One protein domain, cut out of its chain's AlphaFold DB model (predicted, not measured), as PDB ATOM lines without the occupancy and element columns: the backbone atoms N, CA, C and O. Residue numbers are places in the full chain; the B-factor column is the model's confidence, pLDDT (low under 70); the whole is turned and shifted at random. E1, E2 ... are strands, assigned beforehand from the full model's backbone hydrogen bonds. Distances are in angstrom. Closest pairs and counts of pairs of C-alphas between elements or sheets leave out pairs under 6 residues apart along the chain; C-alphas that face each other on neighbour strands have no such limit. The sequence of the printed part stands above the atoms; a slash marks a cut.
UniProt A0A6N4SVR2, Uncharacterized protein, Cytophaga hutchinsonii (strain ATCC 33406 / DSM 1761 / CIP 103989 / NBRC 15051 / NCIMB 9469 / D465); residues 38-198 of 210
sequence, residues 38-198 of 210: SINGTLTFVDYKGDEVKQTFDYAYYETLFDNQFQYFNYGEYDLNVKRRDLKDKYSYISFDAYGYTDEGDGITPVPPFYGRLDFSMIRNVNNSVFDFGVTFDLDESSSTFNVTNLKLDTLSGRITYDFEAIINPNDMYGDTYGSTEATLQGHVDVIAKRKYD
ATOM      1  N   SER A  38     181.608 271.280 152.612       91.00
ATOM      2  CA  SER A  38     180.289 271.142 151.983       91.00
ATOM      3  C   SER A  38     179.284 270.448 152.900       91.00
ATOM      4  O   SER A  38     179.658 269.733 153.831       91.00
ATOM      5  N   ILE A  39     178.005 270.607 152.579       93.69
ATOM      6  CA  ILE A  39     176.934 269.741 153.063       93.69
ATOM      7  C   ILE A  39     176.317 269.057 151.852       93.69
ATOM      8  O   ILE A  39     175.829 269.731 150.949       93.69
ATOM      9  N   ASN A  40     176.333 267.731 151.830       96.38
ATOM     10  CA  ASN A  40     175.777 266.952 150.730       96.38
ATOM     11  C   ASN A  40     174.846 265.867 151.251       96.38
ATOM     12  O   ASN A  40     174.896 265.495 152.422       96.38
ATOM     13  N   GLY A  41     173.969 265.379 150.384       97.62
ATOM     14  CA  GLY A  41     172.979 264.408 150.803       97.62
ATOM     15  C   GLY A  41     171.911 264.138 149.764       97.62
ATOM     16  O   GLY A  41     172.090 264.368 148.565       97.62
ATOM     17  N   THR A  42     170.802 263.590 150.242       97.81
ATOM     18  CA  THR A  42     169.645 263.208 149.445       97.81
ATOM     19  C   THR A  42     168.349 263.614 150.135       97.81
ATOM     20  O   THR A  42     168.169 263.360 151.323       97.81
ATOM     21  N   LEU A  43     167.442 264.202 149.361       96.06
ATOM     22  CA  LEU A  43     166.034 264.352 149.692       96.06
ATOM     23  C   LEU A  43     165.239 263.254 148.974       96.06
ATOM     24  O   LEU A  43     165.362 263.100 147.755       96.06
ATOM     25  N   THR A  44     164.402 262.539 149.715       95.25
ATOM     26  CA  THR A  44     163.418 261.590 149.183       95.25
ATOM     27  C   THR A  44     162.022 262.026 149.617       95.25
ATOM     28  O   THR A  44     161.809 262.288 150.796       95.25
ATOM     29  N   PHE A  45     161.077 262.111 148.684       92.19
ATOM     30  CA  PHE A  45     159.681 262.474 148.949       92.19
ATOM     31  C   PHE A  45     158.755 261.820 147.920       92.19
ATOM     32  O   PHE A  45     159.224 261.286 146.918       92.19
ATOM     33  N   VAL A  46     157.444 261.867 148.144       90.25
ATOM     34  CA  VAL A  46     156.442 261.468 147.143       90.25
ATOM     35  C   VAL A  46     155.887 262.726 146.489       90.25
ATOM     36  O   VAL A  46     155.537 263.674 147.190       90.25
ATOM     37  N   ASP A  47     155.820 262.769 145.162       87.44
ATOM     38  CA  ASP A  47     155.280 263.918 144.439       87.44
ATOM     39  C   ASP A  47     153.739 263.949 144.418       87.44
ATOM     40  O   ASP A  47     153.044 263.060 144.915       87.44
ATOM     41  N   TYR A  48     153.177 264.994 143.811       84.19
ATOM     42  CA  TYR A  48     151.729 265.159 143.661       84.19
ATOM     43  C   TYR A  48     151.056 264.092 142.772       84.19
ATOM     44  O   TYR A  48     149.826 264.024 142.730       84.19
ATOM     45  N   LYS A  49     151.825 263.276 142.038       87.75
ATOM     46  CA  LYS A  49     151.330 262.141 141.239       87.75
ATOM     47  C   LYS A  49     151.375 260.824 142.011       87.75
ATOM     48  O   LYS A  49     150.815 259.841 141.533       87.75
ATOM     49  N   GLY A  50     151.977 260.812 143.200       87.88
ATOM     50  CA  GLY A  50     152.176 259.606 143.995       87.88
ATOM     51  C   GLY A  50     153.468 258.858 143.661       87.88
ATOM     52  O   GLY A  50     153.640 257.739 144.141       87.88
ATOM     53  N   ASP A  51     154.364 259.449 142.865       89.12
ATOM     54  CA  ASP A  51     155.643 258.843 142.500       89.12
ATOM     55  C   ASP A  51     156.726 259.212 143.525       89.12
ATOM     56  O   ASP A  51     156.825 260.360 143.964       89.12
ATOM     57  N   GLU A  52     157.574 258.249 143.900       92.00
ATOM     58  CA  GLU A  52     158.753 258.532 144.725       92.00
ATOM     59  C   GLU A  52     159.783 259.327 143.911       92.00
ATOM     60  O   GLU A  52     160.231 258.916 142.837       92.00
ATOM     61  N   VAL A  53     160.196 260.464 144.459       90.88
ATOM     62  CA  VAL A  53     161.224 261.336 143.911       90.88
ATOM     63  C   VAL A  53     162.413 261.352 144.859       90.88
ATOM     64  O   VAL A  53     162.299 261.676 146.039       90.88
ATOM     65  N   LYS A  54     163.589 261.051 144.305       94.31
ATOM     66  CA  LYS A  54     164.872 261.084 145.006       94.31
ATOM     67  C   LYS A  54     165.803 262.079 144.331       94.31
ATOM     68  O   LYS A  54     166.060 261.958 143.134       94.31
ATOM     69  N   GLN A  55     166.304 263.056 145.078       93.62
ATOM     70  CA  GLN A  55     167.158 264.132 144.572       93.62
ATOM     71  C   GLN A  55     168.375 264.324 145.462       93.62
ATOM     72  O   GLN A  55     168.259 264.375 146.682       93.62
ATOM     73  N   THR A  56     169.548 264.458 144.851       95.19
ATOM     74  CA  THR A  56     170.779 264.762 145.578       95.19
ATOM     75  C   THR A  56     171.019 266.266 145.643       95.19
ATOM     76  O   THR A  56     170.669 267.021 144.731       95.19
ATOM     77  N   PHE A  57     171.665 266.700 146.719       93.88
ATOM     78  CA  PHE A  57     172.152 268.064 146.873       93.88
ATOM     79  C   PHE A  57     173.619 268.054 147.302       93.88
ATOM     80  O   PHE A  57     174.087 267.129 147.967       93.88
ATOM     81  N   ASP A  58     174.335 269.097 146.896       93.12
ATOM     82  CA  ASP A  58     175.703 269.386 147.311       93.12
ATOM     83  C   ASP A  58     175.833 270.903 147.446       93.12
ATOM     84  O   ASP A  58     175.836 271.645 146.460       93.12
ATOM     85  N   TYR A  59     175.822 271.367 148.689       90.88
ATOM     86  CA  TYR A  59     175.824 272.773 149.050       90.88
ATOM     87  C   TYR A  59     177.196 273.154 149.591       90.88
ATOM     88  O   TYR A  59     177.667 272.648 150.613       90.88
ATOM     89  N   ALA A  60     177.834 274.092 148.901       84.12
ATOM     90  CA  ALA A  60     179.181 274.549 149.191       84.12
ATOM     91  C   ALA A  60     179.168 275.945 149.829       84.12
ATOM     92  O   ALA A  60     178.128 276.539 150.127       84.12
ATOM     93  N   TYR A  61     180.363 276.443 150.126       72.06
ATOM     94  CA  TYR A  61     180.547 277.739 150.758       72.06
ATOM     95  C   TYR A  61     180.117 278.889 149.834       72.06
ATOM     96  O   TYR A  61     180.597 278.983 148.705       72.06
ATOM     97  N   TYR A  62     179.284 279.805 150.342       65.69
ATOM     98  CA  TYR A  62     178.860 281.011 149.627       65.69
ATOM     99  C   TYR A  62     179.178 282.276 150.441       65.69
ATOM    100  O   TYR A  62     178.507 282.585 151.417       65.69
ATOM    101  N   GLU A  63     180.234 282.975 150.020       52.69
ATOM    102  CA  GLU A  63     180.651 284.365 150.300       52.69
ATOM    103  C   GLU A  63     180.716 284.932 151.741       52.69
ATOM    104  O   GLU A  63     181.414 285.935 151.913       52.69
ATOM    105  N   THR A  64     180.119 284.353 152.796       50.59
ATOM    106  CA  THR A  64     180.232 284.924 154.157       50.59
ATOM    107  C   THR A  64     180.768 283.951 155.212       50.59
ATOM    108  O   THR A  64     180.259 282.870 155.471       50.59
ATOM    109  N   LEU A  65     181.881 284.328 155.852       50.00
ATOM    110  CA  LEU A  65     182.596 283.519 156.864       50.00
ATOM    111  C   LEU A  65     181.858 283.421 158.193       50.00
ATOM    112  O   LEU A  65     182.336 282.780 159.126       50.00
ATOM    113  N   PHE A  66     180.765 284.163 158.307       56.66
ATOM    114  CA  PHE A  66     179.970 284.249 159.515       56.66
ATOM    115  C   PHE A  66     178.843 283.214 159.526       56.66
ATOM    116  O   PHE A  66     178.184 283.095 160.548       56.66
ATOM    117  N   ASP A  67     178.672 282.463 158.435       67.06
ATOM    118  CA  ASP A  67     177.590 281.493 158.253       67.06
ATOM    119  C   ASP A  67     177.849 280.139 158.933       67.06
ATOM    120  O   ASP A  67     176.934 279.340 159.044       67.06
ATOM    121  N   ASN A  68     179.078 279.864 159.388       77.12
ATOM    122  CA  ASN A  68     179.359 278.683 160.202       77.12
ATOM    123  C   ASN A  68     180.035 279.062 161.508       77.12
ATOM    124  O   ASN A  68     181.142 279.622 161.508       77.12
ATOM    125  N   GLN A  69     179.439 278.655 162.615       82.81
ATOM    126  CA  GLN A  69     179.951 278.924 163.941       82.81
ATOM    127  C   GLN A  69     179.886 277.673 164.809       82.81
ATOM    128  O   GLN A  69     178.926 276.917 164.770       82.81
ATOM    129  N   PHE A  70     180.923 277.490 165.618       83.00
ATOM    130  CA  PHE A  70     180.852 276.625 166.786       83.00
ATOM    131  C   PHE A  70     181.301 277.428 167.991       83.00
ATOM    132  O   PHE A  70     182.408 277.987 168.001       83.00
ATOM    133  N   GLN A  71     180.427 277.531 168.977       85.00
ATOM    134  CA  GLN A  71     180.660 278.307 170.177       85.00
ATOM    135  C   GLN A  71     180.505 277.416 171.398       85.00
ATOM    136  O   GLN A  71     179.479 276.777 171.571       85.00
ATOM    137  N   TYR A  72     181.525 277.412 172.253       80.31
ATOM    138  CA  TYR A  72     181.408 276.852 173.594       80.31
ATOM    139  C   TYR A  72     180.861 277.916 174.545       80.31
ATOM    140  O   TYR A  72     181.304 279.072 174.506       80.31
ATOM    141  N   PHE A  73     179.938 277.506 175.407       76.25
ATOM    142  CA  PHE A  73     179.455 278.284 176.542       76.25
ATOM    143  C   PHE A  73     180.034 277.740 177.854       76.25
ATOM    144  O   PHE A  73     180.856 276.820 177.881       76.25
ATOM    145  N   ASN A  74     179.620 278.341 178.968       67.62
ATOM    146  CA  ASN A  74     179.966 277.845 180.293       67.62
ATOM    147  C   ASN A  74     179.322 276.470 180.533       67.62
ATOM    148  O   ASN A  74     178.269 276.175 179.984       67.62
ATOM    149  N   TYR A  75     179.939 275.658 181.397       72.19
ATOM    150  CA  TYR A  75     179.371 274.391 181.890       72.19
ATOM    151  C   TYR A  75     179.177 273.273 180.852       72.19
ATOM    152  O   TYR A  75     178.343 272.397 181.049       72.19
ATOM    153  N   GLY A  76     179.990 273.245 179.791       80.81
ATOM    154  CA  GLY A  76     179.963 272.141 178.825       80.81
ATOM    155  C   GLY A  76     178.801 272.226 177.837       80.81
ATOM    156  O   GLY A  76     178.390 271.220 177.285       80.81
ATOM    157  N   GLU A  77     178.256 273.415 177.608       87.56
ATOM    158  CA  GLU A  77     177.247 273.667 176.579       87.56
ATOM    159  C   GLU A  77     177.899 274.178 175.287       87.56
ATOM    160  O   GLU A  77     178.957 274.824 175.314       87.56
ATOM    161  N   TYR A  78     177.260 273.929 174.143       88.81
ATOM    162  CA  TYR A  78     177.695 274.463 172.855       88.81
ATOM    163  C   TYR A  78     176.531 274.916 171.960       88.81
ATOM    164  O   TYR A  78     175.412 274.417 172.062       88.81
ATOM    165  N   ASP A  79     176.845 275.836 171.045       90.38
ATOM    166  CA  ASP A  79     176.028 276.249 169.896       90.38
ATOM    167  C   ASP A  79     176.759 275.900 168.592       90.38
ATOM    168  O   ASP A  79     177.958 276.170 168.435       90.38
ATOM    169  N   LEU A  80     176.033 275.275 167.671       89.94
ATOM    170  CA  LEU A  80     176.465 274.841 166.350       89.94
ATOM    171  C   LEU A  80     175.571 275.511 165.312       89.94
ATOM    172  O   LEU A  80     174.399 275.187 165.188       89.94
ATOM    173  N   ASN A  81     176.158 276.388 164.513       90.12
ATOM    174  CA  ASN A  81     175.513 277.012 163.371       90.12
ATOM    175  C   ASN A  81     176.231 276.540 162.106       90.12
ATOM    176  O   ASN A  81     177.443 276.750 161.970       90.12
ATOM    177  N   VAL A  82     175.518 275.882 161.197       90.19
ATOM    178  CA  VAL A  82     176.064 275.486 159.898       90.19
ATOM    179  C   VAL A  82     175.121 275.886 158.789       90.19
ATOM    180  O   VAL A  82     173.981 275.438 158.740       90.19
ATOM    181  N   LYS A  83     175.634 276.653 157.829       89.44
ATOM    182  CA  LYS A  83     174.856 277.098 156.681       89.44
ATOM    183  C   LYS A  83     175.624 276.964 155.377       89.44
ATOM    184  O   LYS A  83     176.793 277.345 155.252       89.44
ATOM    185  N   ARG A  84     174.960 276.410 154.366       88.88
ATOM    186  CA  ARG A  84     175.504 276.209 153.017       88.88
ATOM    187  C   ARG A  84     174.453 276.513 151.959       88.88
ATOM    188  O   ARG A  84     173.259 276.417 152.222       88.88
ATOM    189  N   ARG A  85     174.904 276.898 150.765       88.69
ATOM    190  CA  ARG A  85     174.039 277.209 149.617       88.69
ATOM    191  C   ARG A  85     174.531 276.494 148.366       88.69
ATOM    192  O   ARG A  85     175.709 276.148 148.265       88.69
ATOM    193  N   ASP A  86     173.646 276.310 147.400       85.31
ATOM    194  CA  ASP A  86     174.046 275.909 146.054       85.31
ATOM    195  C   ASP A  86     174.795 277.071 145.372       85.31
ATOM    196  O   ASP A  86     174.365 278.226 145.402       85.31
ATOM    197  N   LEU A  87     175.940 276.776 144.749       79.75
ATOM    198  CA  LEU A  87     176.751 277.779 144.045       79.75
ATOM    199  C   LEU A  87     176.061 278.323 142.791       79.75
ATOM    200  O   LEU A  87     176.361 279.433 142.351       79.75
ATOM    201  N   LYS A  88     175.174 277.531 142.187       83.25
ATOM    202  CA  LYS A  88     174.435 277.892 140.972       83.25
ATOM    203  C   LYS A  88     173.078 278.503 141.288       83.25
ATOM    204  O   LYS A  88     172.525 279.195 140.438       83.25
ATOM    205  N   ASP A  89     172.560 278.264 142.490       83.00
ATOM    206  CA  ASP A  89     171.258 278.748 142.925       83.00
ATOM    207  C   ASP A  89     171.269 279.174 144.398       83.00
ATOM    208  O   ASP A  89     171.098 278.378 145.315       83.00
ATOM    209  N   LYS A  90     171.387 280.482 144.632       79.75
ATOM    210  CA  LYS A  90     171.408 281.048 145.987       79.75
ATOM    211  C   LYS A  90     170.121 280.811 146.793       79.75
ATOM    212  O   LYS A  90     170.144 281.073 148.001       79.75
ATOM    213  N   TYR A  91     169.016 280.431 146.143       85.19
ATOM    214  CA  TYR A  91     167.743 280.129 146.799       85.19
ATOM    215  C   TYR A  91     167.676 278.686 147.302       85.19
ATOM    216  O   TYR A  91     166.918 278.426 148.223       85.19
ATOM    217  N   SER A  92     168.526 277.794 146.789       90.50
ATOM    218  CA  SER A  92     168.718 276.448 147.329       90.50
ATOM    219  C   SER A  92     169.770 276.482 148.443       90.50
ATOM    220  O   SER A  92     170.909 276.919 148.233       90.50
ATOM    221  N   TYR A  93     169.405 276.060 149.653       92.75
ATOM    222  CA  TYR A  93     170.277 276.138 150.826       92.75
ATOM    223  C   TYR A  93     169.926 275.128 151.916       92.75
ATOM    224  O   TYR A  93     168.863 274.517 151.918       92.75
ATOM    225  N   ILE A  94     170.840 274.989 152.872       93.62
ATOM    226  CA  ILE A  94     170.603 274.329 154.152       93.62
ATOM    227  C   ILE A  94     171.186 275.190 155.274       93.62
ATOM    228  O   ILE A  94     172.271 275.758 155.125       93.62
ATOM    229  N   SER A  95     170.461 275.297 156.379       92.69
ATOM    230  CA  SER A  95     170.874 275.935 157.624       92.69
ATOM    231  C   SER A  95     170.483 275.022 158.774       92.69
ATOM    232  O   SER A  95     169.342 274.568 158.840       92.69
ATOM    233  N   PHE A  96     171.422 274.756 159.666       92.06
ATOM    234  CA  PHE A  96     171.185 274.014 160.890       92.06
ATOM    235  C   PHE A  96     171.782 274.784 162.060       92.06
ATOM    236  O   PHE A  96     173.000 274.967 162.122       92.06
ATOM    237  N   ASP A  97     170.908 275.225 162.959       92.19
ATOM    238  CA  ASP A  97     171.255 275.990 164.153       92.19
ATOM    239  C   ASP A  97     170.885 275.139 165.365       92.19
ATOM    240  O   ASP A  97     169.719 274.793 165.527       92.19
ATOM    241  N   ALA A  98     171.848 274.737 166.187       92.12
ATOM    242  CA  ALA A  98     171.637 273.681 167.166       92.12
ATOM    243  C   ALA A  98     172.414 273.885 168.458       92.12
ATOM    244  O   ALA A  98     173.564 274.317 168.456       92.12
ATOM    245  N   TYR A  99     171.800 273.461 169.554       91.00
ATOM    246  CA  TYR A  99     172.334 273.560 170.900       91.00
ATOM    247  C   TYR A  99     172.501 272.169 171.505       91.00
ATOM    248  O   TYR A  99     171.647 271.285 171.357       91.00
ATOM    249  N   GLY A 100     173.630 271.964 172.173       91.69
ATOM    250  CA  GLY A 100     174.000 270.672 172.732       91.69
ATOM    251  C   GLY A 100     174.919 270.780 173.937       91.69
ATOM    252  O   GLY A 100     175.283 271.872 174.375       91.69
ATOM    253  N   TYR A 101     175.304 269.616 174.451       90.88
ATOM    254  CA  TYR A 101     176.280 269.484 175.527       90.88
ATOM    255  C   TYR A 101     177.565 268.826 175.024       90.88
ATOM    256  O   TYR A 101     177.601 268.143 174.001       90.88
ATOM    257  N   THR A 102     178.646 269.011 175.759       88.44
ATOM    258  CA  THR A 102     179.860 268.217 175.644       88.44
ATOM    259  C   THR A 102     179.789 267.010 176.569       88.44
ATOM    260  O   THR A 102     179.094 267.039 177.581       88.44
ATOM    261  N   ASP A 103     180.558 265.976 176.255       85.88
ATOM    262  CA  ASP A 103     180.783 264.823 177.114       85.88
ATOM    263  C   ASP A 103     181.300 265.270 178.490       85.88
ATOM    264  O   ASP A 103     182.266 266.029 178.588       85.88
ATOM    265  N   GLU A 104     180.658 264.816 179.566       80.50
ATOM    266  CA  GLU A 104     181.021 265.202 180.937       80.50
ATOM    267  C   GLU A 104     182.413 264.695 181.355       80.50
ATOM    268  O   GLU A 104     183.034 265.256 182.260       80.50
ATOM    269  N   GLY A 105     182.913 263.632 180.718       76.81
ATOM    270  CA  GLY A 105     184.193 263.009 181.035       76.81
ATOM    271  C   GLY A 105     185.399 263.830 180.588       76.81
ATOM    272  O   GLY A 105     186.415 263.839 181.288       76.81
ATOM    273  N   ASP A 106     185.302 264.529 179.452       78.31
ATOM    274  CA  ASP A 106     186.377 265.389 178.937       78.31
ATOM    275  C   ASP A 106     186.029 266.885 178.865       78.31
ATOM    276  O   ASP A 106     186.942 267.711 178.777       78.31
ATOM    277  N   GLY A 107     184.744 267.243 178.949       73.12
ATOM    278  CA  GLY A 107     184.223 268.610 178.927       73.12
ATOM    279  C   GLY A 107     184.418 269.350 177.600       73.12
ATOM    280  O   GLY A 107     184.342 270.579 177.577       73.12
ATOM    281  N   ILE A 108     184.764 268.646 176.516       73.31
ATOM    282  CA  ILE A 108     185.178 269.254 175.239       73.31
ATOM    283  C   ILE A 108     184.539 268.554 174.035       73.31
ATOM    284  O   ILE A 108     184.229 269.225 173.043       73.31
ATOM    285  N   THR A 109     184.355 267.236 174.082       84.00
ATOM    286  CA  THR A 109     183.821 266.449 172.967       84.00
ATOM    287  C   THR A 109     182.324 266.701 172.826       84.00
ATOM    288  O   THR A 109     181.584 266.380 173.747       84.00
ATOM    289  N   PRO A 110     181.831 267.261 171.708       86.62
ATOM    290  CA  PRO A 110     180.400 267.488 171.540       86.62
ATOM    291  C   PRO A 110     179.645 266.159 171.416       86.62
ATOM    292  O   PRO A 110     180.043 265.287 170.639       86.62
ATOM    293  N   VAL A 111     178.538 266.017 172.146       91.00
ATOM    294  CA  VAL A 111     177.534 264.968 171.900       91.00
ATOM    295  C   VAL A 111     176.465 265.494 170.933       91.00
ATOM    296  O   VAL A 111     176.428 266.700 170.709       91.00
ATOM    297  N   PRO A 112     175.611 264.653 170.319       90.94
ATOM    298  CA  PRO A 112     174.536 265.144 169.456       90.94
ATOM    299  C   PRO A 112     173.667 266.226 170.134       90.94
ATOM    300  O   PRO A 112     173.359 266.090 171.322       90.94
ATOM    301  N   PRO A 113     173.272 267.290 169.407       91.19
ATOM    302  CA  PRO A 113     172.460 268.370 169.959       91.19
ATOM    303  C   PRO A 113     171.071 267.872 170.373       91.19
ATOM    304  O   PRO A 113     170.535 266.940 169.775       91.19
ATOM    305  N   PHE A 114     170.486 268.519 171.382       86.81
ATOM    306  CA  PHE A 114     169.154 268.189 171.911       86.81
ATOM    307  C   PHE A 114     168.079 269.208 171.508       86.81
ATOM    308  O   PHE A 114     166.894 268.939 171.676       86.81
ATOM    309  N   TYR A 115     168.487 270.373 171.005       87.81
ATOM    310  CA  TYR A 115     167.606 271.440 170.541       87.81
ATOM    311  C   TYR A 115     168.189 272.057 169.270       87.81
ATOM    312  O   TYR A 115     169.408 272.066 169.080       87.81
ATOM    313  N   GLY A 116     167.339 272.589 168.400       91.00
ATOM    314  CA  GLY A 116     167.791 273.285 167.206       91.00
ATOM    315  C   GLY A 116     166.706 273.492 166.166       91.00
ATOM    316  O   GLY A 116     165.568 273.071 166.338       91.00
ATOM    317  N   ARG A 117     167.099 274.117 165.065       93.12
ATOM    318  CA  ARG A 117     166.258 274.471 163.933       93.12
ATOM    319  C   ARG A 117     166.911 274.015 162.642       93.12
ATOM    320  O   ARG A 117     168.082 274.317 162.395       93.12
ATOM    321  N   LEU A 118     166.138 273.335 161.801       94.25
ATOM    322  CA  LEU A 118     166.508 273.060 160.416       94.25
ATOM    323  C   LEU A 118     165.763 274.023 159.496       94.25
ATOM    324  O   LEU A 118     164.551 274.198 159.609       94.25
ATOM    325  N   ASP A 119     166.486 274.599 158.545       94.75
ATOM    326  CA  ASP A 119     165.919 275.299 157.400       94.75
ATOM    327  C   ASP A 119     166.567 274.755 156.124       94.75
ATOM    328  O   ASP A 119     167.791 274.781 155.976       94.75
ATOM    329  N   PHE A 120     165.767 274.207 155.216       95.19
ATOM    330  CA  PHE A 120     166.258 273.588 153.989       95.19
ATOM    331  C   PHE A 120     165.369 273.979 152.817       95.19
ATOM    332  O   PHE A 120     164.148 273.884 152.890       95.19
ATOM    333  N   SER A 121     166.002 274.374 151.717       94.12
ATOM    334  CA  SER A 121     165.336 274.670 150.457       94.12
ATOM    335  C   SER A 121     166.107 274.065 149.293       94.12
ATOM    336  O   SER A 121     167.343 274.054 149.271       94.12
ATOM    337  N   MET A 122     165.376 273.549 148.312       92.25
ATOM    338  CA  MET A 122     165.928 272.970 147.102       92.25
ATOM    339  C   MET A 122     164.989 273.199 145.921       92.25
ATOM    340  O   MET A 122     163.854 272.724 145.915       92.25
ATOM    341  N   ILE A 123     165.522 273.824 144.870       90.31
ATOM    342  CA  ILE A 123     164.837 273.982 143.586       90.31
ATOM    343  C   ILE A 123     165.528 273.100 142.543       90.31
ATOM    344  O   ILE A 123     166.734 273.223 142.287       90.31
ATOM    345  N   ARG A 124     164.784 272.174 141.928       86.94
ATOM    346  CA  ARG A 124     165.310 271.231 140.922       86.94
ATOM    347  C   ARG A 124     164.325 271.004 139.791       86.94
ATOM    348  O   ARG A 124     163.121 271.017 139.985       86.94
ATOM    349  N   ASN A 125     164.844 270.748 138.594       84.69
ATOM    350  CA  ASN A 125     164.026 270.278 137.483       84.69
ATOM    351  C   ASN A 125     164.120 268.750 137.411       84.69
ATOM    352  O   ASN A 125     165.208 268.212 137.201       84.69
ATOM    353  N   VAL A 126     162.991 268.067 137.581       79.56
ATOM    354  CA  VAL A 126     162.884 266.608 137.497       79.56
ATOM    355  C   VAL A 126     161.775 266.290 136.502       79.56
ATOM    356  O   VAL A 126     160.658 266.785 136.624       79.56
ATOM    357  N   ASN A 127     162.069 265.488 135.478       78.44
ATOM    358  CA  ASN A 127     161.083 265.073 134.470       78.44
ATOM    359  C   ASN A 127     160.293 266.249 133.844       78.44
ATOM    360  O   ASN A 127     159.069 266.192 133.720       78.44
ATOM    361  N   ASN A 128     160.992 267.326 133.459       80.62
ATOM    362  CA  ASN A 128     160.426 268.570 132.911       80.62
ATOM    363  C   ASN A 128     159.462 269.321 133.848       80.62
ATOM    364  O   ASN A 128     158.726 270.197 133.394       80.62
ATOM    365  N   SER A 129     159.466 269.002 135.141       81.12
ATOM    366  CA  SER A 129     158.719 269.719 136.172       81.12
ATOM    367  C   SER A 129     159.704 270.397 137.117       81.12
ATOM    368  O   SER A 129     160.693 269.793 137.530       81.12
ATOM    369  N   VAL A 130     159.455 271.666 137.440       84.88
ATOM    370  CA  VAL A 130     160.216 272.367 138.478       84.88
ATOM    371  C   VAL A 130     159.632 271.965 139.822       84.88
ATOM    372  O   VAL A 130     158.441 272.146 140.046       84.88
ATOM    373  N   PHE A 131     160.480 271.414 140.677       84.69
ATOM    374  CA  PHE A 131     160.188 271.100 142.061       84.69
ATOM    375  C   PHE A 131     160.813 272.168 142.943       84.69
ATOM    376  O   PHE A 131     162.017 272.412 142.846       84.69
ATOM    377  N   ASP A 132     159.982 272.778 143.780       88.19
ATOM    378  CA  ASP A 132     160.395 273.659 144.866       88.19
ATOM    379  C   ASP A 132     160.054 272.955 146.177       88.19
ATOM    380  O   ASP A 132     158.885 272.674 146.456       88.19
ATOM    381  N   PHE A 133     161.091 272.572 146.913       90.31
ATOM    382  CA  PHE A 133     160.965 271.958 148.223       90.31
ATOM    383  C   PHE A 133     161.538 272.910 149.257       90.31
ATOM    384  O   PHE A 133     162.709 273.282 149.169       90.31
ATOM    385  N   GLY A 134     160.741 273.244 150.262       91.62
ATOM    386  CA  GLY A 134     161.171 274.017 151.409       91.62
ATOM    387  C   GLY A 134     160.665 273.407 152.705       91.62
ATOM    388  O   GLY A 134     159.579 272.833 152.757       91.62
ATOM    389  N   VAL A 135     161.463 273.520 153.757       92.62
ATOM    390  CA  VAL A 135     161.091 273.101 155.104       92.62
ATOM    391  C   VAL A 135     161.751 274.015 156.122       92.62
ATOM    392  O   VAL A 135     162.911 274.404 155.978       92.62
ATOM    393  N   THR A 136     161.013 274.336 157.177       93.00
ATOM    394  CA  THR A 136     161.567 274.980 158.363       93.00
ATOM    395  C   THR A 136     160.887 274.395 159.588       93.00
ATOM    396  O   THR A 136     159.669 274.493 159.699       93.00
ATOM    397  N   PHE A 137     161.655 273.822 160.511       90.62
ATOM    398  CA  PHE A 137     161.102 273.347 161.776       90.62
ATOM    399  C   PHE A 137     162.106 273.430 162.919       90.62
ATOM    400  O   PHE A 137     163.319 273.305 162.719       90.62
ATOM    401  N   ASP A 138     161.557 273.610 164.116       90.25
ATOM    402  CA  ASP A 138     162.267 273.520 165.384       90.25
ATOM    403  C   ASP A 138     162.116 272.095 165.942       90.25
ATOM    404  O   ASP A 138     161.040 271.496 165.894       90.25
ATOM    405  N   LEU A 139     163.218 271.529 166.425       81.25
ATOM    406  CA  LEU A 139     163.360 270.133 166.848       81.25
ATOM    407  C   LEU A 139     162.423 269.706 167.985       81.25
ATOM    408  O   LEU A 139     162.140 268.520 168.134       81.25
ATOM    409  N   ASP A 140     161.988 270.651 168.806       81.00
ATOM    410  CA  ASP A 140     161.194 270.442 170.017       81.00
ATOM    411  C   ASP A 140     159.733 270.898 169.882       81.00
ATOM    412  O   ASP A 140     158.892 270.492 170.685       81.00
ATOM    413  N   GLU A 141     159.417 271.702 168.866       82.62
ATOM    414  CA  GLU A 141     158.067 272.228 168.618       82.62
ATOM    415  C   GLU A 141     157.371 271.581 167.408       82.62
ATOM    416  O   GLU A 141     156.188 271.827 167.161       82.62
ATOM    417  N   SER A 142     158.076 270.728 166.662       86.00
ATOM    418  CA  SER A 142     157.577 270.083 165.448       86.00
ATOM    419  C   SER A 142     157.333 268.579 165.617       86.00
ATOM    420  O   SER A 142     157.916 267.901 166.457       86.00
ATOM    421  N   SER A 143     156.448 268.039 164.773       88.31
ATOM    422  CA  SER A 143     156.305 266.590 164.565       88.31
ATOM    423  C   SER A 143     157.379 265.992 163.648       88.31
ATOM    424  O   SER A 143     157.482 264.770 163.546       88.31
ATOM    425  N   SER A 144     158.152 266.839 162.967       93.00
ATOM    426  CA  SER A 144     159.358 266.452 162.242       93.00
ATOM    427  C   SER A 144     160.475 266.068 163.214       93.00
ATOM    428  O   SER A 144     160.504 266.495 164.365       93.00
ATOM    429  N   THR A 145     161.427 265.263 162.751       92.69
ATOM    430  CA  THR A 145     162.596 264.850 163.542       92.69
ATOM    431  C   THR A 145     163.884 265.244 162.834       92.69
ATOM    432  O   THR A 145     163.918 265.302 161.606       92.69
ATOM    433  N   PHE A 146     164.948 265.499 163.595       93.25
ATOM    434  CA  PHE A 146     166.296 265.719 163.071       93.25
ATOM    435  C   PHE A 146     167.326 265.048 163.981       93.25
ATOM    436  O   PHE A 146     167.576 265.475 165.104       93.25
ATOM    437  N   ASN A 147     167.937 263.977 163.494       93.38
ATOM    438  CA  ASN A 147     168.895 263.177 164.240       93.38
ATOM    439  C   ASN A 147     170.303 263.441 163.725       93.38
ATOM    440  O   ASN A 147     170.559 263.324 162.528       93.38
ATOM    441  N   VAL A 148     171.228 263.737 164.636       94.88
ATOM    442  CA  VAL A 148     172.656 263.903 164.338       94.88
ATOM    443  C   VAL A 148     173.422 262.707 164.879       94.88
ATOM    444  O   VAL A 148     173.249 262.305 166.030       94.88
ATOM    445  N   THR A 149     174.321 262.159 164.070       95.31
ATOM    446  CA  THR A 149     175.217 261.070 164.470       95.31
ATOM    447  C   THR A 149     176.649 261.359 164.036       95.31
ATOM    448  O   THR A 149     176.906 262.221 163.197       95.31
ATOM    449  N   ASN A 150     177.611 260.658 164.645       94.50
ATOM    450  CA  ASN A 150     179.036 260.781 164.318       94.50
ATOM    451  C   ASN A 150     179.591 262.215 164.406       94.50
ATOM    452  O   ASN A 150     180.543 262.544 163.693       94.50
ATOM    453  N   LEU A 151     179.027 263.052 165.286       93.56
ATOM    454  CA  LEU A 151     179.477 264.427 165.480       93.56
ATOM    455  C   LEU A 151     180.913 264.465 166.000       93.56
ATOM    456  O   LEU A 151     181.246 263.879 167.028       93.56
ATOM    457  N   LYS A 152     181.774 265.161 165.260       90.69
ATOM    458  CA  LYS A 152     183.180 265.365 165.599       90.69
ATOM    459  C   LYS A 152     183.560 266.811 165.352       90.69
ATOM    460  O   LYS A 152     183.217 267.380 164.317       90.69
ATOM    461  N   LEU A 153     184.343 267.357 166.275       85.81
ATOM    462  CA  LEU A 153     184.998 268.648 166.137       85.81
ATOM    463  C   LEU A 153     186.511 268.456 166.259       85.81
ATOM    464  O   LEU A 153     187.024 268.091 167.315       85.81
ATOM    465  N   ASP A 154     187.239 268.747 165.187       82.69
ATOM    466  CA  ASP A 154     188.686 268.912 165.257       82.69
ATOM    467  C   ASP A 154     188.995 270.293 165.847       82.69
ATOM    468  O   ASP A 154     188.895 271.331 165.187       82.69
ATOM    469  N   THR A 155     189.399 270.306 167.114       72.62
ATOM    470  CA  THR A 155     189.708 271.531 167.859       72.62
ATOM    471  C   THR A 155     190.960 272.254 167.358       72.62
ATOM    472  O   THR A 155     191.193 273.399 167.746       72.62
ATOM    473  N   LEU A 156     191.777 271.662 166.484       71.75
ATOM    474  CA  LEU A 156     192.914 272.353 165.872       71.75
ATOM    475  C   LEU A 156     192.477 273.107 164.621       71.75
ATOM    476  O   LEU A 156     192.748 274.306 164.500       71.75
ATOM    477  N   SER A 157     191.778 272.429 163.713       74.69
ATOM    478  CA  SER A 157     191.374 273.001 162.424       74.69
ATOM    479  C   SER A 157     190.039 273.751 162.463       74.69
ATOM    480  O   SER A 157     189.793 274.594 161.603       74.69
ATOM    481  N   GLY A 158     189.190 273.499 163.464       77.44
ATOM    482  CA  GLY A 158     187.799 273.966 163.488       77.44
ATOM    483  C   GLY A 158     186.891 273.202 162.523       77.44
ATOM    484  O   GLY A 158     185.811 273.692 162.197       77.44
ATOM    485  N   ARG A 159     187.336 272.040 162.031       86.50
ATOM    486  CA  ARG A 159     186.548 271.185 161.145       86.50
ATOM    487  C   ARG A 159     185.491 270.434 161.938       86.50
ATOM    488  O   ARG A 159     185.811 269.798 162.940       86.50
ATOM    489  N   ILE A 160     184.259 270.499 161.461       88.81
ATOM    490  CA  ILE A 160     183.099 269.819 162.019       88.81
ATOM    491  C   ILE A 160     182.620 268.812 160.998       88.81
ATOM    492  O   ILE A 160     182.421 269.163 159.834       88.81
ATOM    493  N   THR A 161     182.427 267.580 161.455       93.88
ATOM    494  CA  THR A 161     181.826 266.528 160.644       93.88
ATOM    495  C   THR A 161     180.700 265.849 161.397       93.88
ATOM    496  O   THR A 161     180.878 265.548 162.578       93.88
ATOM    497  N   TYR A 162     179.588 265.571 160.729       96.19
ATOM    498  CA  TYR A 162     178.515 264.730 161.256       96.19
ATOM    499  C   TYR A 162     177.633 264.202 160.129       96.19
ATOM    500  O   TYR A 162     177.588 264.779 159.042       96.19
ATOM    501  N   ASP A 163     176.908 263.132 160.417       97.94
ATOM    502  CA  ASP A 163     175.823 262.643 159.574       97.94
ATOM    503  C   ASP A 163     174.493 263.091 160.176       97.94
ATOM    504  O   ASP A 163     174.368 263.211 161.401       97.94
ATOM    505  N   PHE A 164     173.498 263.331 159.331       96.75
ATOM    506  CA  PHE A 164     172.158 263.674 159.785       96.75
ATOM    507  C   PHE A 164     171.068 262.943 159.007       96.75
ATOM    508  O   PHE A 164     171.223 262.615 157.828       96.75
ATOM    509  N   GLU A 165     169.944 262.742 159.684       97.19
ATOM    510  CA  GLU A 165     168.690 262.270 159.110       97.19
ATOM    511  C   GLU A 165     167.542 263.115 159.655       97.19
ATOM    512  O   GLU A 165     167.398 263.261 160.868       97.19
ATOM    513  N   ALA A 166     166.716 263.647 158.761       95.94
ATOM    514  CA  ALA A 166     165.481 264.327 159.095       95.94
ATOM    515  C   ALA A 166     164.290 263.576 158.498       95.94
ATOM    516  O   ALA A 166     164.283 263.295 157.296       95.94
ATOM    517  N   ILE A 167     163.280 263.298 159.320       96.19
ATOM    518  CA  ILE A 167     161.960 262.864 158.849       96.19
ATOM    519  C   ILE A 167     161.035 264.064 158.961       96.19
ATOM    520  O   ILE A 167     160.793 264.558 160.060       96.19
ATOM    521  N   ILE A 168     160.574 264.557 157.818       94.94
ATOM    522  CA  ILE A 168     159.864 265.825 157.694       94.94
ATOM    523  C   ILE A 168     158.375 265.535 157.577       94.94
ATOM    524  O   ILE A 168     157.942 264.842 156.653       94.94
ATOM    525  N   ASN A 169     157.591 266.092 158.493       92.25
ATOM    526  CA  ASN A 169     156.144 266.026 158.440       92.25
ATOM    527  C   ASN A 169     155.614 266.883 157.272       92.25
ATOM    528  O   ASN A 169     156.090 268.001 157.075       92.25
ATOM    529  N   PRO A 170     154.593 266.420 156.528       88.75
ATOM    530  CA  PRO A 170     153.995 267.184 155.428       88.75
ATOM    531  C   PRO A 170     153.545 268.598 155.799       88.75
ATOM    532  O   PRO A 170     153.536 269.475 154.941       88.75
ATOM    533  N   ASN A 171     153.165 268.827 157.060       86.81
ATOM    534  CA  ASN A 171     152.692 270.131 157.527       86.81
ATOM    535  C   ASN A 171     153.815 271.168 157.682       86.81
ATOM    536  O   ASN A 171     153.522 272.360 157.705       86.81
ATOM    537  N   ASP A 172     155.070 270.724 157.783       86.44
ATOM    538  CA  ASP A 172     156.247 271.595 157.891       86.44
ATOM    539  C   ASP A 172     156.884 271.879 156.519       86.44
ATOM    540  O   ASP A 172     157.791 272.708 156.397       86.44
ATOM    541  N   MET A 173     156.418 271.184 155.478       87.31
ATOM    542  CA  MET A 173     156.844 271.397 154.101       87.31
ATOM    543  C   MET A 173     156.086 272.575 153.488       87.31
ATOM    544  O   MET A 173     154.880 272.733 153.695       87.31
ATOM    545  N   TYR A 174     156.775 273.363 152.667       82.44
ATOM    546  CA  TYR A 174     156.187 274.408 151.829       82.44
ATOM    547  C   TYR A 174     156.694 274.319 150.380       82.44
ATOM    548  O   TYR A 174     157.801 273.842 150.121       82.44
ATOM    549  N   GLY A 175     155.853 274.756 149.433       74.31
ATOM    550  CA  GLY A 175     156.038 274.607 147.979       74.31
ATOM    551  C   GLY A 175     154.825 273.940 147.304       74.31
ATOM    552  O   GLY A 175     153.894 273.502 147.972       74.31
ATOM    553  N   ASP A 176     154.828 273.855 145.972       66.75
ATOM    554  CA  ASP A 176     153.607 273.527 145.207       66.75
ATOM    555  C   ASP A 176     153.597 272.105 144.603       66.75
ATOM    556  O   ASP A 176     152.663 271.734 143.890       66.75
ATOM    557  N   THR A 177     154.646 271.301 144.830       74.19
ATOM    558  CA  THR A 177     154.921 270.094 144.015       74.19
ATOM    559  C   THR A 177     155.231 268.807 144.791       74.19
ATOM    560  O   THR A 177     155.834 267.892 144.231       74.19
ATOM    561  N   TYR A 178     154.811 268.689 146.051       77.25
ATOM    562  CA  TYR A 178     154.962 267.467 146.858       77.25
ATOM    563  C   TYR A 178     153.602 266.890 147.284       77.25
ATOM    564  O   TYR A 178     152.581 267.577 147.284       77.25
ATOM    565  N   GLY A 179     153.579 265.589 147.572       75.06
ATOM    566  CA  GLY A 179     152.418 264.862 148.078       75.06
ATOM    567  C   GLY A 179     152.198 265.071 149.580       75.06
ATOM    568  O   GLY A 179     152.870 265.861 150.228       75.06
ATOM    569  N   SER A 180     151.249 264.337 150.164       81.56
ATOM    570  CA  SER A 180     150.875 264.465 151.585       81.56
ATOM    571  C   SER A 180     151.591 263.473 152.512       81.56
ATOM    572  O   SER A 180     151.058 263.126 153.566       81.56
ATOM    573  N   THR A 181     152.736 262.934 152.098       89.88
ATOM    574  CA  THR A 181     153.508 261.943 152.863       89.88
ATOM    575  C   THR A 181     154.793 262.554 153.389       89.88
ATOM    576  O   THR A 181     155.275 263.547 152.848       89.88
ATOM    577  N   GLU A 182     155.358 261.948 154.429       94.56
ATOM    578  CA  GLU A 182     156.642 262.376 154.977       94.56
ATOM    579  C   GLU A 182     157.744 262.377 153.910       94.56
ATOM    580  O   GLU A 182     157.721 261.592 152.956       94.56
ATOM    581  N   ALA A 183     158.714 263.269 154.094       94.88
ATOM    582  CA  ALA A 183     159.932 263.319 153.303       94.88
ATOM    583  C   ALA A 183     161.123 262.964 154.191       94.88
ATOM    584  O   ALA A 183     161.151 263.284 155.378       94.88
ATOM    585  N   THR A 184     162.128 262.328 153.605       97.31
ATOM    586  CA  THR A 184     163.372 261.976 154.287       97.31
ATOM    587  C   THR A 184     164.510 262.805 153.717       97.31
ATOM    588  O   THR A 184     164.784 262.747 152.515       97.31
ATOM    589  N   LEU A 185     165.206 263.542 154.579       97.44
ATOM    590  CA  LEU A 185     166.423 264.271 154.243       97.44
ATOM    591  C   LEU A 185     167.607 263.621 154.960       97.44
ATOM    592  O   LEU A 185     167.685 263.652 156.182       97.44
ATOM    593  N   GLN A 186     168.541 263.049 154.214       98.25
ATOM    594  CA  GLN A 186     169.754 262.442 154.766       98.25
ATOM    595  C   GLN A 186     170.976 263.147 154.211       98.25
ATOM    596  O   GLN A 186     171.018 263.456 153.019       98.25
ATOM    597  N   GLY A 187     171.998 263.357 155.030       97.88
ATOM    598  CA  GLY A 187     173.216 263.979 154.535       97.88
ATOM    599  C   GLY A 187     174.416 263.880 155.452       97.88
ATOM    600  O   GLY A 187     174.351 263.388 156.577       97.88
ATOM    601  N   HIS A 188     175.525 264.372 154.918       97.75
ATOM    602  CA  HIS A 188     176.806 264.490 155.581       97.75
ATOM    603  C   HIS A 188     177.237 265.952 155.586       97.75
ATOM    604  O   HIS A 188     177.215 266.641 154.559       97.75
ATOM    605  N   VAL A 189     177.654 266.414 156.754       95.25
ATOM    606  CA  VAL A 189     178.252 267.725 156.953       95.25
ATOM    607  C   VAL A 189     179.739 267.544 157.143       95.25
ATOM    608  O   VAL A 189     180.169 266.763 157.983       95.25
ATOM    609  N   ASP A 190     180.515 268.301 156.379       93.38
ATOM    610  CA  ASP A 190     181.961 268.383 156.504       93.38
ATOM    611  C   ASP A 190     182.385 269.812 156.204       93.38
ATOM    612  O   ASP A 190     182.483 270.215 155.046       93.38
ATOM    613  N   VAL A 191     182.573 270.614 157.249       89.19
ATOM    614  CA  VAL A 191     182.772 272.056 157.111       89.19
ATOM    615  C   VAL A 191     183.829 272.585 158.062       89.19
ATOM    616  O   VAL A 191     184.056 272.046 159.139       89.19
ATOM    617  N   ILE A 192     184.436 273.709 157.700       85.75
ATOM    618  CA  ILE A 192     185.198 274.526 158.643       85.75
ATOM    619  C   ILE A 192     184.243 275.533 159.292       85.75
ATOM    620  O   ILE A 192     183.482 276.216 158.597       85.75
ATOM    621  N   ALA A 193     184.269 275.619 160.622       81.62
ATOM    622  CA  ALA A 193     183.491 276.577 161.397       81.62
ATOM    623  C   ALA A 193     184.393 277.593 162.097       81.62
ATOM    624  O   ALA A 193     185.480 277.274 162.597       81.62
ATOM    625  N   LYS A 194     183.923 278.842 162.180       76.94
ATOM    626  CA  LYS A 194     184.575 279.841 163.022       76.94
ATOM    627  C   LYS A 194     184.334 279.467 164.478       76.94
ATOM    628  O   LYS A 194     183.200 279.450 164.951       76.94
ATOM    629  N   ARG A 195     185.420 279.231 165.206       68.75
ATOM    630  CA  ARG A 195     185.358 278.975 166.643       68.75
ATOM    631  C   ARG A 195     185.260 280.291 167.398       68.75
ATOM    632  O   ARG A 195     186.096 281.178 167.203       68.75
ATOM    633  N   LYS A 196     184.255 280.416 168.259       65.31
ATOM    634  CA  LYS A 196     184.184 281.479 169.262       65.31
ATOM    635  C   LYS A 196     184.267 280.850 170.640       65.31
ATOM    636  O   LYS A 196     183.628 279.843 170.916       65.31
ATOM    637  N   TYR A 197     185.094 281.451 171.475       59.25
ATOM    638  CA  TYR A 197     185.261 281.043 172.853       59.25
ATOM    639  C   TYR A 197     184.765 282.186 173.730       59.25
ATOM    640  O   TYR A 197     185.284 283.298 173.603       59.25
ATOM    641  N   ASP A 198     183.751 281.948 174.561       56.84
ATOM    642  CA  ASP A 198     183.386 282.918 175.594       56.84
ATOM    643  C   ASP A 198     184.496 282.923 176.652       56.84
ATOM    644  O   ASP A 198     184.879 281.877 177.169       56.84
TER     645      ASP A 198
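What this domain is: This is residues 38 to 198 of the 210 residues of an uncharacterized protein of Cytophaga hutchinsonii (strain ATCC 33406 / DSM 1761 / CIP 103989 / NBRC 15051 / NCIMB 9469 / D465) (UniProt A0A6N4SVR2). Two twisted sheets lie face to face as an elongated sandwich, their strands crossed at 75 degrees: E7, E6, E5, E4, E3, E11 in that order form one layer and E2, E1, E10, E9, E8 the other. The chain changes layer at the links E2 to E3, E7 to E8 and E10 to E11. The printed part has 161 residues with eleven named strands, E1 to E11 along the chain, and no named helix, an all-strand domain. The six-strand sheet is mixed, the five-strand sheet all antiparallel. The whole is compact, with a radius of gyration of the C-alphas of 16.3 A, and spans 51 by 32 by 20 A.

Where its parts are: E1, residues 38 to 46, begins at C-alpha 38 (180.289, 271.142, 151.983) and is 26.2 A long. E2 is residues 52 to 59, 22.6 A; E3 is residues 68 to 72; E4 is residues 77 to 85, 27.4 A; and E5 is residues 93 to 101, 26.3 A. E6, residues 115 to 126, is the longest strand, 33.7 A, from C-alpha 115 (167.606, 271.440, 170.541). E7 is residues 129 to 138, 29.7 A. E8, residues 145 to 154, bends by 56 degrees at residue 150. E9 is residues 159 to 168, 27.4 A, and E10 is residues 183 to 192, 28.2 A. E11, residues 194 to 197, ends at C-alpha 197 (185.261, 281.043, 172.853).

How they stand to each other: In the larger sheet E3 to E7 form a meander, each strand the antiparallel neighbour of the one before; N 80 and O 98 of E4 and E5 are 2.8 A apart, within hydrogen-bond range, as are N 122 and O 133 of E6 and E7, 2.8 A. E11 is an edge strand, parallel to E3, with N 194 and O 68 at 3.0 A. E8, E9 and E10 form a second meander, with N 187 of E10 and O 164 of E9 at 3.0 A. E1 is antiparallel to E10, with N 42 and O 186 at 2.8 A, and forms a hairpin with E2, with N 43 and O 55 at 2.8 A. The parts of the two sheets that face each other are 9.4 A centre to centre. The closest C-alphas of E2 and E4 are those of Tyr 59 and Arg 85, 4.8 A. E10 runs on into E11 at 75 degrees.

The domain as a whole: The C-alphas of Gly 105 and Asn 128 are the farthest apart, 54.0 A. The printed part has no cut. The long links are E5 to E6, 13 residues, and E9 to E10, 14 residues; within the latter, residues 173 to 174 pair antiparallel with residues 134 to 135 of E7. The mean pLDDT of the printed part is 86.1; residues 62 to 67, 74, 176 and 195 to 198 are under 70.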